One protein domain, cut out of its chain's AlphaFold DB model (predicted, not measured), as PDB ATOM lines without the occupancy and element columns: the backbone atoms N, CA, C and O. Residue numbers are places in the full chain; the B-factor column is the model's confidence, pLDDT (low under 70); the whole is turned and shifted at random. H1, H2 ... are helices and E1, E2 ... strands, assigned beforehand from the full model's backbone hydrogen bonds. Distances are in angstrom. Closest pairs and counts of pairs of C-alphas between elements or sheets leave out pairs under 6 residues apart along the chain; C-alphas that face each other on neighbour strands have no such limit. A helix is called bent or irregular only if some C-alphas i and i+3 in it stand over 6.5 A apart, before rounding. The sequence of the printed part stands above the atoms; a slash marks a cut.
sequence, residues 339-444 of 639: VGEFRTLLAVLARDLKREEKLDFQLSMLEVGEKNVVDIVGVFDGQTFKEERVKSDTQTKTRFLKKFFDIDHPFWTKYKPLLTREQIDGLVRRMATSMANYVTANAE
ATOM      1  N   VAL A 339     -19.850  25.713 -32.678       79.56
ATOM      2  CA  VAL A 339     -20.718  24.569 -32.998       79.56
ATOM      3  C   VAL A 339     -20.700  23.530 -31.870       79.56
ATOM      4  O   VAL A 339     -21.743  22.983 -31.523       79.56
ATOM      5  N   GLY A 340     -19.531  23.259 -31.281       79.88
ATOM      6  CA  GLY A 340     -19.383  22.336 -30.152       79.88
ATOM      7  C   GLY A 340     -19.991  22.887 -28.861       79.88
ATOM      8  O   GLY A 340     -20.695  22.170 -28.148       79.88
ATOM      9  N   GLU A 341     -19.807  24.180 -28.605       83.31
ATOM     10  CA  GLU A 341     -20.445  24.859 -27.473       83.31
ATOM     11  C   GLU A 341     -21.973  24.852 -27.599       83.31
ATOM     12  O   GLU A 341     -22.679  24.528 -26.643       83.31
ATOM     13  N   PHE A 342     -22.495  25.098 -28.803       83.94
ATOM     14  CA  PHE A 342     -23.935  25.083 -29.042       83.94
ATOM     15  C   PHE A 342     -24.533  23.678 -28.888       83.94
ATOM     16  O   PHE A 342     -25.570  23.514 -28.251       83.94
ATOM     17  N   ARG A 343     -23.842  22.632 -29.366       81.94
ATOM     18  CA  ARG A 343     -24.225  21.231 -29.093       81.94
ATOM     19  C   ARG A 343     -24.298  20.930 -27.602       81.94
ATOM     20  O   ARG A 343     -25.138  20.147 -27.174       81.94
ATOM     21  N   THR A 344     -23.442  21.560 -26.809       81.81
ATOM     22  CA  THR A 344     -23.444  21.354 -25.365       81.81
ATOM     23  C   THR A 344     -24.631  22.042 -24.691       81.81
ATOM     24  O   THR A 344     -25.202  21.478 -23.760       81.81
ATOM     25  N   LEU A 345     -25.062  23.207 -25.188       83.56
ATOM     26  CA  LEU A 345     -26.327  23.825 -24.773       83.56
ATOM     27  C   LEU A 345     -27.527  22.936 -25.120       83.56
ATOM     28  O   LEU A 345     -28.385  22.719 -24.268       83.56
ATOM     29  N   LEU A 346     -27.547  22.357 -26.324       81.81
ATOM     30  CA  LEU A 346     -28.586  21.404 -26.722       81.81
ATOM     31  C   LEU A 346     -28.572  20.136 -25.859       81.81
ATOM     32  O   LEU A 346     -29.632  19.628 -25.527       81.81
ATOM     33  N   ALA A 347     -27.404  19.652 -25.430       80.06
ATOM     34  CA  ALA A 347     -27.305  18.507 -24.522       80.06
ATOM     35  C   ALA A 347     -27.856  18.815 -23.117       80.06
ATOM     36  O   ALA A 347     -28.498  17.962 -22.503       80.06
ATOM     37  N   VAL A 348     -27.632  20.033 -22.607       83.19
ATOM     38  CA  VAL A 348     -28.237  20.495 -21.345       83.19
ATOM     39  C   VAL A 348     -29.757  20.562 -21.485       83.19
ATOM     40  O   VAL A 348     -30.467  20.019 -20.644       83.19
ATOM     41  N   LEU A 349     -30.245  21.141 -22.583       82.75
ATOM     42  CA  LEU A 349     -31.670  21.222 -22.889       82.75
ATOM     43  C   LEU A 349     -32.311  19.830 -23.020       82.75
ATOM     44  O   LEU A 349     -33.336  19.561 -22.403       82.75
ATOM     45  N   ALA A 350     -31.672  18.921 -23.757       81.94
ATOM     46  CA  ALA A 350     -32.098  17.537 -23.949       81.94
ATOM     47  C   ALA A 350     -32.199  16.773 -22.621       81.94
ATOM     48  O   ALA A 350     -33.170  16.053 -22.381       81.94
ATOM     49  N   ARG A 351     -31.219  16.961 -21.727       83.81
ATOM     50  CA  ARG A 351     -31.231  16.382 -20.378       83.81
ATOM     51  C   ARG A 351     -32.401  16.915 -19.557       83.81
ATOM     52  O   ARG A 351     -33.098  16.133 -18.914       83.81
ATOM     53  N   ASP A 352     -32.605  18.227 -19.577       83.00
ATOM     54  CA  ASP A 352     -33.613  18.890 -18.753       83.00
ATOM     55  C   ASP A 352     -35.044  18.599 -19.258       83.00
ATOM     56  O   ASP A 352     -35.965  18.487 -18.449       83.00
ATOM     57  N   LEU A 353     -35.213  18.361 -20.566       81.38
ATOM     58  CA  LEU A 353     -36.476  17.961 -21.208       81.38
ATOM     59  C   LEU A 353     -36.671  16.438 -21.344       81.38
ATOM     60  O   LEU A 353     -37.743  15.999 -21.755       81.38
ATOM     61  N   LYS A 354     -35.653  15.627 -21.021       81.62
ATOM     62  CA  LYS A 354     -35.625  14.157 -21.192       81.62
ATOM     63  C   LYS A 354     -35.974  13.673 -22.612       81.62
ATOM     64  O   LYS A 354     -36.652  12.660 -22.772       81.62
ATOM     65  N   ARG A 355     -35.502  14.373 -23.646       77.94
ATOM     66  CA  ARG A 355     -35.702  14.010 -25.064       77.94
ATOM     67  C   ARG A 355     -34.452  14.307 -25.890       77.94
ATOM     68  O   ARG A 355     -33.658  15.154 -25.496       77.94
ATOM     69  N   GLU A 356     -34.269  13.626 -27.021       67.12
ATOM     70  CA  GLU A 356     -33.153  13.927 -27.929       67.12
ATOM     71  C   GLU A 356     -33.386  15.236 -28.691       67.12
ATOM     72  O   GLU A 356     -34.440  15.438 -29.288       67.12
ATOM     73  N   GLU A 357     -32.365  16.091 -28.728       68.06
ATOM     74  CA  GLU A 357     -32.320  17.296 -29.559       68.06
ATOM     75  C   GLU A 357     -31.214  17.110 -30.610       68.06
ATOM     76  O   GLU A 357     -30.045  16.913 -30.261       68.06
ATOM     77  N   LYS A 358     -31.564  17.145 -31.903       63.91
ATOM     78  CA  LYS A 358     -30.609  17.002 -33.019       63.91
ATOM     79  C   LYS A 358     -30.296  18.350 -33.665       63.91
ATOM     80  O   LYS A 358     -31.150  19.230 -33.741       63.91
ATOM     81  N   LEU A 359     -29.055  18.485 -34.132       62.00
ATOM     82  CA  LEU A 359     -28.535  19.673 -34.806       62.00
ATOM     83  C   LEU A 359     -28.137  19.322 -36.243       62.00
ATOM     84  O   LEU A 359     -27.069  18.733 -36.434       62.00
ATOM     85  N   ASP A 360     -28.940  19.749 -37.221       63.97
ATOM     86  CA  ASP A 360     -28.667  19.550 -38.649       63.97
ATOM     87  C   ASP A 360     -28.463  20.889 -39.377       63.97
ATOM     88  O   ASP A 360     -29.184  21.868 -39.167       63.97
ATOM     89  N   PHE A 361     -27.455  20.932 -40.256       60.00
ATOM     90  CA  PHE A 361     -27.149  22.093 -41.099       60.00
ATOM     91  C   PHE A 361     -27.356  21.745 -42.567       60.00
ATOM     92  O   PHE A 361     -26.802  20.753 -43.043       60.00
ATOM     93  N   GLN A 362     -28.037  22.621 -43.302       60.47
ATOM     94  CA  GLN A 362     -28.066  22.594 -44.760       60.47
ATOM     95  C   GLN A 362     -27.473  23.901 -45.304       60.47
ATOM     96  O   GLN A 362     -27.851  24.998 -44.895       60.47
ATOM     97  N   LEU A 363     -26.488  23.775 -46.193       57.19
ATOM     98  CA  LEU A 363     -25.885  24.890 -46.924       57.19
ATOM     99  C   LEU A 363     -26.314  24.769 -48.382       57.19
ATOM    100  O   LEU A 363     -26.016  23.758 -49.016       57.19
ATOM    101  N   SER A 364     -26.986  25.789 -48.910       57.28
ATOM    102  CA  SER A 364     -27.349  25.861 -50.327       57.28
ATOM    103  C   SER A 364     -26.546  26.971 -51.001       57.28
ATOM    104  O   SER A 364     -26.646  28.142 -50.631       57.28
ATOM    105  N   MET A 365     -25.717  26.589 -51.977       50.53
ATOM    106  CA  MET A 365     -24.957  27.528 -52.803       50.53
ATOM    107  C   MET A 365     -25.913  28.226 -53.775       50.53
ATOM    108  O   MET A 365     -26.675  27.555 -54.468       50.53
ATOM    109  N   LEU A 366     -25.856  29.555 -53.844       52.09
ATOM    110  CA  LEU A 366     -26.541  30.320 -54.882       52.09
ATOM    111  C   LEU A 366     -25.566  30.501 -56.053       52.09
ATOM    112  O   LEU A 366     -24.578  31.226 -55.926       52.09
ATOM    113  N   GLU A 367     -25.802  29.844 -57.189       44.31
ATOM    114  CA  GLU A 367     -25.125  30.234 -58.428       44.31
ATOM    115  C   GLU A 367     -25.820  31.465 -59.014       44.31
ATOM    116  O   GLU A 367     -27.005  31.427 -59.332       44.31
ATOM    117  N   VAL A 368     -25.078  32.572 -59.112       44.06
ATOM    118  CA  VAL A 368     -24.710  33.278 -60.357       44.06
ATOM    119  C   VAL A 368     -24.123  34.651 -59.966       44.06
ATOM    120  O   VAL A 368     -24.786  35.485 -59.361       44.06
ATOM    121  N   GLY A 369     -22.857  34.896 -60.330       51.22
ATOM    122  CA  GLY A 369     -22.261  36.242 -60.421       51.22
ATOM    123  C   GLY A 369     -21.357  36.714 -59.271       51.22
ATOM    124  O   GLY A 369     -20.322  37.317 -59.545       51.22
ATOM    125  N   GLU A 370     -21.663  36.407 -58.008       49.53
ATOM    126  CA  GLU A 370     -20.883  36.876 -56.845       49.53
ATOM    127  C   GLU A 370     -20.173  35.698 -56.154       49.53
ATOM    128  O   GLU A 370     -20.741  35.000 -55.315       49.53
ATOM    129  N   LYS A 371     -18.903  35.436 -56.504       53.28
ATOM    130  CA  LYS A 371     -18.089  34.434 -55.791       53.28
ATOM    131  C   LYS A 371     -18.022  34.829 -54.303       53.28
ATOM    132  O   LYS A 371     -17.529  35.913 -54.002       53.28
ATOM    133  N   ASN A 372     -18.461  33.932 -53.407       63.94
ATOM    134  CA  ASN A 372     -18.407  33.987 -51.927       63.94
ATOM    135  C   ASN A 372     -19.712  34.299 -51.165       63.94
ATOM    136  O   ASN A 372     -19.629  34.755 -50.024       63.94
ATOM    137  N   VAL A 373     -20.900  34.016 -51.709       69.44
ATOM    138  CA  VAL A 373     -22.178  34.204 -50.994       69.44
ATOM    139  C   VAL A 373     -22.994  32.898 -50.950       69.44
ATOM    140  O   VAL A 373     -23.081  32.197 -51.952       69.44
ATOM    141  N   VAL A 374     -23.558  32.545 -49.786       75.25
ATOM    142  CA  VAL A 374     -24.351  31.322 -49.534       75.25
ATOM    143  C   VAL A 374     -25.595  31.610 -48.699       75.25
ATOM    144  O   VAL A 374     -25.579  32.496 -47.844       75.25
ATOM    145  N   ASP A 375     -26.635  30.802 -48.887       77.69
ATOM    146  CA  ASP A 375     -27.750  30.714 -47.946       77.69
ATOM    147  C   ASP A 375     -27.432  29.635 -46.900       77.69
ATOM    148  O   ASP A 375     -27.048  28.509 -47.241       77.69
ATOM    149  N   ILE A 376     -27.582  29.971 -45.616       78.00
ATOM    150  CA  ILE A 376     -27.423  29.021 -44.509       78.00
ATOM    151  C   ILE A 376     -28.778  28.742 -43.865       78.00
ATOM    152  O   ILE A 376     -29.485  29.659 -43.448       78.00
ATOM    153  N   VAL A 377     -29.129  27.458 -43.780       77.38
ATOM    154  CA  VAL A 377     -30.351  26.975 -43.136       77.38
ATOM    155  C   VAL A 377     -29.963  26.060 -41.975       77.38
ATOM    156  O   VAL A 377     -29.314  25.026 -42.160       77.38
ATOM    157  N   GLY A 378     -30.339  26.452 -40.760       74.25
ATOM    158  CA  GLY A 378     -30.226  25.622 -39.561       74.25
ATOM    159  C   GLY A 378     -31.583  25.044 -39.187       74.25
ATOM    160  O   GLY A 378     -32.547  25.800 -39.042       74.25
ATOM    161  N   VAL A 379     -31.656  23.723 -39.016       72.00
ATOM    162  CA  VAL A 379     -32.869  23.034 -38.558       72.00
ATOM    163  C   VAL A 379     -32.638  22.505 -37.145       72.00
ATOM    164  O   VAL A 379     -31.688  21.761 -36.895       72.00
ATOM    165  N   PHE A 380     -33.516  22.894 -36.221       71.06
ATOM    166  CA  PHE A 380     -33.438  22.558 -34.798       71.06
ATOM    167  C   PHE A 380     -34.832  22.161 -34.303       71.06
ATOM    168  O   PHE A 380     -35.737  22.993 -34.309       71.06
ATOM    169  N   ASP A 381     -35.039  20.905 -33.897       67.88
ATOM    170  CA  ASP A 381     -36.349  20.412 -33.412       67.88
ATOM    171  C   ASP A 381     -37.528  20.763 -34.353       67.88
ATOM    172  O   ASP A 381     -38.588  21.240 -33.932       67.88
ATOM    173  N   GLY A 382     -37.301  20.628 -35.665       65.56
ATOM    174  CA  GLY A 382     -38.269  20.972 -36.715       65.56
ATOM    175  C   GLY A 382     -38.464  22.474 -36.972       65.56
ATOM    176  O   GLY A 382     -39.171  22.835 -37.910       65.56
ATOM    177  N   GLN A 383     -37.831  23.361 -36.196       69.94
ATOM    178  CA  GLN A 383     -37.790  24.797 -36.480       69.94
ATOM    179  C   GLN A 383     -36.676  25.103 -37.477       69.94
ATOM    180  O   GLN A 383     -35.538  24.667 -37.307       69.94
ATOM    181  N   THR A 384     -37.006  25.882 -38.504       76.19
ATOM    182  CA  THR A 384     -36.066  26.269 -39.558       76.19
ATOM    183  C   THR A 384     -35.685  27.734 -39.393       76.19
ATOM    184  O   THR A 384     -36.556  28.601 -39.392       76.19
ATOM    185  N   PHE A 385     -34.387  28.011 -39.285       80.00
ATOM    186  CA  PHE A 385     -33.833  29.364 -39.260       80.00
ATOM    187  C   PHE A 385     -32.955  29.549 -40.494       80.00
ATOM    188  O   PHE A 385     -32.024  28.773 -40.712       80.00
ATOM    189  N   LYS A 386     -33.266  30.560 -41.308       80.94
ATOM    190  CA  LYS A 386     -32.568  30.849 -42.564       80.94
ATOM    191  C   LYS A 386     -31.901  32.218 -42.497       80.94
ATOM    192  O   LYS A 386     -32.524  33.183 -42.063       80.94
ATOM    193  N   GLU A 387     -30.666  32.301 -42.977       79.94
ATOM    194  CA  GLU A 387     -30.033  33.564 -43.357       79.94
ATOM    195  C   GLU A 387     -29.641  33.509 -44.830       79.94
ATOM    196  O   GLU A 387     -28.945  32.589 -45.269       79.94
ATOM    197  N   GLU A 388     -30.118  34.498 -45.581       79.50
ATOM    198  CA  GLU A 388     -29.882  34.612 -47.014       79.50
ATOM    199  C   GLU A 388     -28.686  35.512 -47.305       79.50
ATOM    200  O   GLU A 388     -28.419  36.476 -46.584       79.50
ATOM    201  N   ARG A 389     -27.982  35.210 -48.395       71.88
ATOM    202  CA  ARG A 389     -26.864  36.014 -48.908       71.88
ATOM    203  C   ARG A 389     -25.734  36.269 -47.892       71.88
ATOM    204  O   ARG A 389     -25.204  37.377 -47.788       71.88
ATOM    205  N   VAL A 390     -25.302  35.241 -47.164       74.50
ATOM    206  CA  VAL A 390     -24.208  35.343 -46.184       74.50
ATOM    207  C   VAL A 390     -22.859  35.075 -46.845       74.50
ATOM    208  O   VAL A 390     -22.727  34.184 -47.678       74.50
ATOM    209  N   LYS A 391     -21.808  35.796 -46.437       74.69
ATOM    210  CA  LYS A 391     -20.439  35.513 -46.890       74.69
ATOM    211  C   LYS A 391     -20.051  34.059 -46.582       74.69
ATOM    212  O   LYS A 391     -20.144  33.638 -45.425       74.69
ATOM    213  N   SER A 392     -19.589  33.337 -47.602       74.81
ATOM    214  CA  SER A 392     -19.073  31.967 -47.534       74.81
ATOM    215  C   SER A 392     -17.605  31.982 -47.118       74.81
ATOM    216  O   SER A 392     -16.715  32.274 -47.913       74.81
ATOM    217  N   ASP A 393     -17.352  31.736 -45.837       71.88
ATOM    218  CA  ASP A 393     -16.024  31.603 -45.256       71.88
ATOM    219  C   ASP A 393     -16.044  30.577 -44.109       71.88
ATOM    220  O   ASP A 393     -17.080  30.033 -43.717       71.88
ATOM    221  N   THR A 394     -14.878  30.294 -43.535       66.44
ATOM    222  CA  THR A 394     -14.749  29.359 -42.405       66.44
ATOM    223  C   THR A 394     -15.498  29.815 -41.144       66.44
ATOM    224  O   THR A 394     -15.676  29.016 -40.224       66.44
ATOM    225  N   GLN A 395     -15.985  31.063 -41.088       71.00
ATOM    226  CA  GLN A 395     -16.757  31.623 -39.980       71.00
ATOM    227  C   GLN A 395     -18.266  31.724 -40.255       71.00
ATOM    228  O   GLN A 395     -19.000  32.133 -39.354       71.00
ATOM    229  N   THR A 396     -18.777  31.328 -41.426       75.56
ATOM    230  CA  THR A 396     -20.212  31.438 -41.760       75.56
ATOM    231  C   THR A 396     -21.102  30.754 -40.719       75.56
ATOM    232  O   THR A 396     -21.991  31.388 -40.152       75.56
ATOM    233  N   LYS A 397     -20.804  29.493 -40.374       75.31
ATOM    234  CA  LYS A 397     -21.527  28.745 -39.322       75.31
ATOM    235  C   LYS A 397     -21.375  29.390 -37.945       75.31
ATOM    236  O   LYS A 397     -22.292  29.350 -37.130       75.31
ATOM    237  N   THR A 398     -20.221  30.004 -37.698       76.75
ATOM    238  CA  THR A 398     -19.934  30.672 -36.434       76.75
ATOM    239  C   THR A 398     -20.791  31.915 -36.246       76.75
ATOM    240  O   THR A 398     -21.396  32.086 -35.191       76.75
ATOM    241  N   ARG A 399     -20.868  32.775 -37.268       80.62
ATOM    242  CA  ARG A 399     -21.690  33.992 -37.233       80.62
ATOM    243  C   ARG A 399     -23.173  33.666 -37.064       80.62
ATOM    244  O   ARG A 399     -23.835  34.331 -36.275       80.62
ATOM    245  N   PHE A 400     -23.644  32.620 -37.740       81.81
ATOM    246  CA  PHE A 400     -25.017  32.134 -37.628       81.81
ATOM    247  C   PHE A 400     -25.352  31.684 -36.194       81.81
ATOM    248  O   PHE A 400     -26.297  32.182 -35.592       81.81
ATOM    249  N   LEU A 401     -24.534  30.811 -35.590       82.62
ATOM    250  CA  LEU A 401     -24.826  30.245 -34.265       82.62
ATOM    251  C   LEU A 401     -24.647  31.219 -33.096       82.62
ATOM    252  O   LEU A 401     -25.332  31.068 -32.089       82.62
ATOM    253  N   LYS A 402     -23.760  32.219 -33.200       82.19
ATOM    254  CA  LYS A 402     -23.528  33.192 -32.113       82.19
ATOM    255  C   LYS A 402     -24.811  33.888 -31.648       82.19
ATOM    256  O   LYS A 402     -24.937  34.174 -30.465       82.19
ATOM    257  N   LYS A 403     -25.767  34.109 -32.555       84.12
ATOM    258  CA  LYS A 403     -27.054  34.763 -32.264       84.12
ATOM    259  C   LYS A 403     -27.941  33.947 -31.317       84.12
ATOM    260  O   LYS A 403     -28.767  34.512 -30.616       84.12
ATOM    261  N   PHE A 404     -27.736  32.631 -31.257       83.62
ATOM    262  CA  PHE A 404     -28.498  31.724 -30.401       83.62
ATOM    263  C   PHE A 404     -27.936  31.637 -28.967       83.62
ATOM    264  O   PHE A 404     -28.566  31.020 -28.112       83.62
ATOM    265  N   PHE A 405     -26.786  32.265 -28.677       81.62
ATOM    266  CA  PHE A 405     -26.217  32.413 -27.322       81.62
ATOM    267  C   PHE A 405     -26.794  33.624 -26.573       81.62
ATOM    268  O   PHE A 405     -26.144  34.211 -25.711       81.62
ATOM    269  N   ASP A 406     -28.022  33.986 -26.915       82.88
ATOM    270  CA  ASP A 406     -28.849  34.954 -26.224       82.88
ATOM    271  C   ASP A 406     -30.136  34.232 -25.828       82.88
ATOM    272  O   ASP A 406     -30.813  33.662 -26.687       82.88
ATOM    273  N   ILE A 407     -30.459  34.222 -24.533       81.25
ATOM    274  CA  ILE A 407     -31.655  33.551 -24.020       81.25
ATOM    275  C   ILE A 407     -32.939  34.195 -24.550       81.25
ATOM    276  O   ILE A 407     -33.983  33.549 -24.568       81.25
ATOM    277  N   ASP A 408     -32.884  35.443 -25.014       82.12
ATOM    278  CA  ASP A 408     -34.021  36.156 -25.592       82.12
ATOM    279  C   ASP A 408     -34.168  35.950 -27.102       82.12
ATOM    280  O   ASP A 408     -35.155  36.390 -27.694       82.12
ATOM    281  N   HIS A 409     -33.263  35.186 -27.722       85.88
ATOM    282  CA  HIS A 409     -33.408  34.787 -29.115       85.88
ATOM    283  C   HIS A 409     -34.717  33.989 -29.330       85.88
ATOM    284  O   HIS A 409     -34.996  33.073 -28.547       85.88
ATOM    285  N   PRO A 410     -35.492  34.241 -30.412       81.44
ATOM    286  CA  PRO A 410     -36.793  33.596 -30.663       81.44
ATOM    287  C   PRO A 410     -36.785  32.064 -30.619       81.44
ATOM    288  O   PRO A 410     -37.789  31.443 -30.279       81.44
ATOM    289  N   PHE A 411     -35.632  31.460 -30.912       82.19
ATOM    290  CA  PHE A 411     -35.384  30.027 -30.749       82.19
ATOM    291  C   PHE A 411     -35.766  29.501 -29.354       82.19
ATOM    292  O   PHE A 411     -36.380  28.441 -29.244       82.19
ATOM    293  N   TRP A 412     -35.457  30.249 -28.289       83.44
ATOM    294  CA  TRP A 412     -35.676  29.817 -26.906       83.44
ATOM    295  C   TRP A 412     -37.123  29.978 -26.435       83.44
ATOM    296  O   TRP A 412     -37.518  29.353 -25.451       83.44
ATOM    297  N   THR A 413     -37.945  30.755 -27.144       82.00
ATOM    298  CA  THR A 413     -39.329  31.068 -26.754       82.00
ATOM    299  C   THR A 413     -40.214  29.823 -26.650       82.00
ATOM    300  O   THR A 413     -41.078  29.768 -25.780       82.00
ATOM    301  N   LYS A 414     -39.965  28.788 -27.465       78.25
ATOM    302  CA  LYS A 414     -40.670  27.492 -27.392       78.25
ATOM    303  C   LYS A 414     -40.296  26.679 -26.142       78.25
ATOM    304  O   LYS A 414     -41.100  25.887 -25.663       78.25
ATOM    305  N   TYR A 415     -39.089  26.876 -25.611       80.81
ATOM    306  CA  TYR A 415     -38.527  26.080 -24.517       80.81
ATOM    307  C   TYR A 415     -38.692  26.741 -23.147       80.81
ATOM    308  O   TYR A 415     -38.864  26.039 -22.156       80.81
ATOM    309  N   LYS A 416     -38.695  28.080 -23.081       83.56
ATOM    310  CA  LYS A 416     -38.883  28.846 -21.836       83.56
ATOM    311  C   LYS A 416     -40.107  28.393 -21.011       83.56
ATOM    312  O   LYS A 416     -39.943  28.239 -19.806       83.56
ATOM    313  N   PRO A 417     -41.293  28.119 -21.596       86.25
ATOM    314  CA  PRO A 417     -42.458  27.657 -20.834       86.25
ATOM    315  C   PRO A 417     -42.342  26.220 -20.301       86.25
ATOM    316  O   PRO A 417     -43.130  25.823 -19.449       86.25
ATOM    317  N   LEU A 418     -41.398  25.431 -20.823       84.25
ATOM    318  CA  LEU A 418     -41.213  24.013 -20.495       84.25
ATOM    319  C   LEU A 418     -40.126  23.782 -19.432       84.25
ATOM    320  O   LEU A 418     -39.898  22.643 -19.032       84.25
ATOM    321  N   LEU A 419     -39.446  24.844 -18.993       86.19
ATOM    322  CA  LEU A 419     -38.314  24.794 -18.069       86.19
ATOM    323  C   LEU A 419     -38.641  25.520 -16.761       86.19
ATOM    324  O   LEU A 419     -39.365  26.516 -16.739       86.19
ATOM    325  N   THR A 420     -38.063  25.054 -15.656       89.50
ATOM    326  CA  THR A 420     -38.122  25.768 -14.376       89.50
ATOM    327  C   THR A 420     -37.187  26.980 -14.380       89.50
ATOM    328  O   THR A 420     -36.230  27.058 -15.152       89.50
ATOM    329  N   ARG A 421     -37.414  27.925 -13.460       81.88
ATOM    330  CA  ARG A 421     -36.561  29.116 -13.308       81.88
ATOM    331  C   ARG A 421     -35.085  28.765 -13.068       81.88
ATOM    332  O   ARG A 421     -34.212  29.376 -13.667       81.88
ATOM    333  N   GLU A 422     -34.807  27.739 -12.263       80.94
ATOM    334  CA  GLU A 422     -33.435  27.274 -12.003       80.94
ATOM    335  C   GLU A 422     -32.759  26.679 -13.247       80.94
ATOM    336  O   GLU A 422     -31.560  26.881 -13.452       80.94
ATOM    337  N   GLN A 423     -33.519  25.973 -14.092       84.69
ATOM    338  CA  GLN A 423     -33.024  25.422 -15.357       84.69
ATOM    339  C   GLN A 423     -32.714  26.536 -16.362       84.69
ATOM    340  O   GLN A 423     -31.659  26.514 -16.996       84.69
ATOM    341  N   ILE A 424     -33.577  27.555 -16.444       82.38
ATOM    342  CA  ILE A 424     -33.348  28.751 -17.269       82.38
ATOM    343  C   ILE A 424     -32.081  29.481 -16.803       82.38
ATOM    344  O   ILE A 424     -31.195  29.751 -17.614       82.38
ATOM    345  N   ASP A 425     -31.929  29.720 -15.499       78.19
ATOM    346  CA  ASP A 425     -30.735  30.367 -14.943       78.19
ATOM    347  C   ASP A 425     -29.462  29.532 -15.186       78.19
ATOM    348  O   ASP A 425     -28.378  30.071 -15.436       78.19
ATOM    349  N   GLY A 426     -29.573  28.201 -15.130       76.44
ATOM    350  CA  GLY A 426     -28.494  27.274 -15.471       76.44
ATOM    351  C   GLY A 426     -28.068  27.372 -16.936       76.44
ATOM    352  O   GLY A 426     -26.869  27.398 -17.227       76.44
ATOM    353  N   LEU A 427     -29.037  27.485 -17.843       81.38
ATOM    354  CA  LEU A 427     -28.806  27.643 -19.274       81.38
ATOM    355  C   LEU A 427     -28.139  28.991 -19.591       81.38
ATOM    356  O   LEU A 427     -27.142  29.014 -20.310       81.38
ATOM    357  N   VAL A 428     -28.601  30.087 -18.976       80.69
ATOM    358  CA  VAL A 428     -28.005  31.432 -19.114       80.69
ATOM    359  C   VAL A 428     -26.550  31.449 -18.641       80.69
ATOM    360  O   VAL A 428     -25.663  31.919 -19.356       80.69
ATOM    361  N   ARG A 429     -26.262  30.871 -17.465       75.69
ATOM    362  CA  ARG A 429     -24.878  30.741 -16.971       75.69
ATOM    363  C   ARG A 429     -24.008  29.945 -17.938       75.69
ATOM    364  O   ARG A 429     -22.843  30.293 -18.151       75.69
ATOM    365  N   ARG A 430     -24.560  28.883 -18.532       80.44
ATOM    366  CA  ARG A 430     -23.828  28.062 -19.495       80.44
ATOM    367  C   ARG A 430     -23.552  28.821 -20.789       80.44
ATOM    368  O   ARG A 430     -22.418  28.773 -21.244       80.44
ATOM    369  N   MET A 431     -24.523  29.560 -21.326       83.81
ATOM    370  CA  MET A 431     -24.342  30.421 -22.503       83.81
ATOM    371  C   MET A 431     -23.224  31.442 -22.285       83.81
ATOM    372  O   MET A 431     -22.315  31.536 -23.110       83.81
ATOM    373  N   ALA A 432     -23.243  32.143 -21.145       71.06
ATOM    374  CA  ALA A 432     -22.216  33.118 -20.789       71.06
ATOM    375  C   ALA A 432     -20.824  32.472 -20.677       71.06
ATOM    376  O   ALA A 432     -19.853  32.983 -21.233       71.06
ATOM    377  N   THR A 433     -20.735  31.308 -20.025       72.25
ATOM    378  CA  THR A 433     -19.477  30.554 -19.877       72.25
ATOM    379  C   THR A 433     -18.946  30.077 -21.229       72.25
ATOM    380  O   THR A 433     -17.767  30.244 -21.532       72.25
ATOM    381  N   SER A 434     -19.811  29.510 -22.066       75.19
ATOM    382  CA  SER A 434     -19.463  29.020 -23.399       75.19
ATOM    383  C   SER A 434     -18.990  30.144 -24.324       75.19
ATOM    384  O   SER A 434     -18.006  29.971 -25.041       75.19
ATOM    385  N   MET A 435     -19.632  31.316 -24.275       74.06
ATOM    386  CA  MET A 435     -19.209  32.477 -25.060       74.06
ATOM    387  C   MET A 435     -17.889  33.066 -24.543       74.06
ATOM    388  O   MET A 435     -17.009  33.370 -25.346       74.06
ATOM    389  N   ALA A 436     -17.701  33.157 -23.223       66.31
ATOM    390  CA  ALA A 436     -16.438  33.593 -22.626       66.31
ATOM    391  C   ALA A 436     -15.276  32.657 -23.003       66.31
ATOM    392  O   ALA A 436     -14.217  33.126 -23.422       66.31
ATOM    393  N   ASN A 437     -15.490  31.339 -22.944       63.50
ATOM    394  CA  ASN A 437     -14.504  30.339 -23.355       63.50
ATOM    395  C   ASN A 437     -14.176  30.447 -24.850       63.50
ATOM    396  O   ASN A 437     -13.006  30.434 -25.224       63.50
ATOM    397  N   TYR A 438     -15.195  30.593 -25.704       70.06
ATOM    398  CA  TYR A 438     -15.018  30.755 -27.147       70.06
ATOM    399  C   TYR A 438     -14.223  32.021 -27.500       70.06
ATOM    400  O   TYR A 438     -13.328  31.958 -28.343       70.06
ATOM    401  N   VAL A 439     -14.531  33.155 -26.860       65.31
ATOM    402  CA  VAL A 439     -13.820  34.429 -27.061       65.31
ATOM    403  C   VAL A 439     -12.376  34.317 -26.580       65.31
ATOM    404  O   VAL A 439     -11.468  34.680 -27.316       65.31
ATOM    405  N   THR A 440     -12.152  33.746 -25.396       58.88
ATOM    406  CA  THR A 440     -10.808  33.600 -24.813       58.88
ATOM    407  C   THR A 440      -9.925  32.656 -25.634       58.88
ATOM    408  O   THR A 440      -8.752  32.937 -25.846       58.88
ATOM    409  N   ALA A 441     -10.478  31.545 -26.133       59.66
ATOM    410  CA  ALA A 441      -9.728  30.545 -26.895       59.66
ATOM    411  C   ALA A 441      -9.439  30.941 -28.353       59.66
ATOM    412  O   ALA A 441      -8.637  30.278 -29.006       59.66
ATOM    413  N   ASN A 442     -10.111  31.973 -28.880       60.78
ATOM    414  CA  ASN A 442      -9.959  32.430 -30.267       60.78
ATOM    415  C   ASN A 442      -9.572  33.919 -30.381       60.78
ATOM    416  O   ASN A 442      -9.612  34.461 -31.486       60.78
ATOM    417  N   ALA A 443      -9.231  34.589 -29.277       52.22
ATOM    418  CA  ALA A 443      -8.631  35.919 -29.313       52.22
ATOM    419  C   ALA A 443      -7.197  35.826 -29.866       52.22
ATOM    420  O   ALA A 443      -6.468  34.890 -29.534       52.22
ATOM    421  N   GLU A 444      -6.798  36.782 -30.711       43.28
ATOM    422  CA  GLU A 444      -5.380  36.997 -31.031       43.28
ATOM    423  C   GLU A 444      -4.631  37.295 -29.726       43.28
ATOM    424  O   GLU A 444      -5.169  37.971 -28.845       43.28
TER     425      GLU A 444
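AT A GLANCE: This is residues 339 to 444 of the 639 residues of an uncharacterized protein of Polysphondylium pallidum (strain ATCC 26659 / Pp 5 / PN500) (UniProt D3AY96). Two lobes lie end to end: a twisted sheet of three strands, E1 to E3, and beyond it two long helices, H1 and H4, side by side and antiparallel. The short helix H2 sits over the sheet and reaches H1, while residues 439 to 444, at the end of H4 and after it, stick out. The 106 printed residues run H1 E1 E2 E3 H2 H3 H4, a mixed class of helices and strands; the sheet, order E1 E2 E3, is antiparallel. It is only just compact, close to loose, with a radius of gyration of the C-alphas of 15.3 A and spans of 50 by 36 by 21 A.

IN THESE COORDINATES: Find C-alpha 339 at (-20.718, 24.569, -32.998); H1 runs from there to 353, 20.8 A. Next come E1, residues 359 to 365, E2, 373 to 380, and E3, 383 to 391, which bends by 61 degrees at residue 388. H2 is 396 to 402 and H3 410 to 414, irregular but only just: C-alphas 411 and 414 are 6.8 A apart. H4, 421 to 442, is 31.7 A long and ends at (-9.959, 32.430, -30.267).

HOW THE PARTS SIT: Look at the meander E1 E2 E3, each strand the antiparallel neighbour of the one before, in two hairpins: N 362 and O 377 are 3.0 A apart, N 378 and O 385 2.9 A. H2 is on the sheet at a height of 9.3 A. H1 touches H2 with residues 339 to 342 alone, closest C-alphas Val 339 and Thr 398, 7.0 A. H1 touches H4 at a shallow tilt of 12 degrees, opposite ways, closest C-alphas Glu 341 and Ser 434, 5.9 A. H1 and H3 only graze the sheet; H4 is not on it. Every O i to N i+4 pair is within hydrogen-bond range in H1, H2 and H4; H3 has 0 of 1, and 1 of 2 O i to N i+3 pairs.

THE WHOLE: The C-alphas farthest apart, Gly 369 and Glu 422, are 50.5 A apart. The printed part has no cut and no long link. Its mean pLDDT is 73.9; look for values under 70 at residues 356 to 373 and 439 to 444, among others.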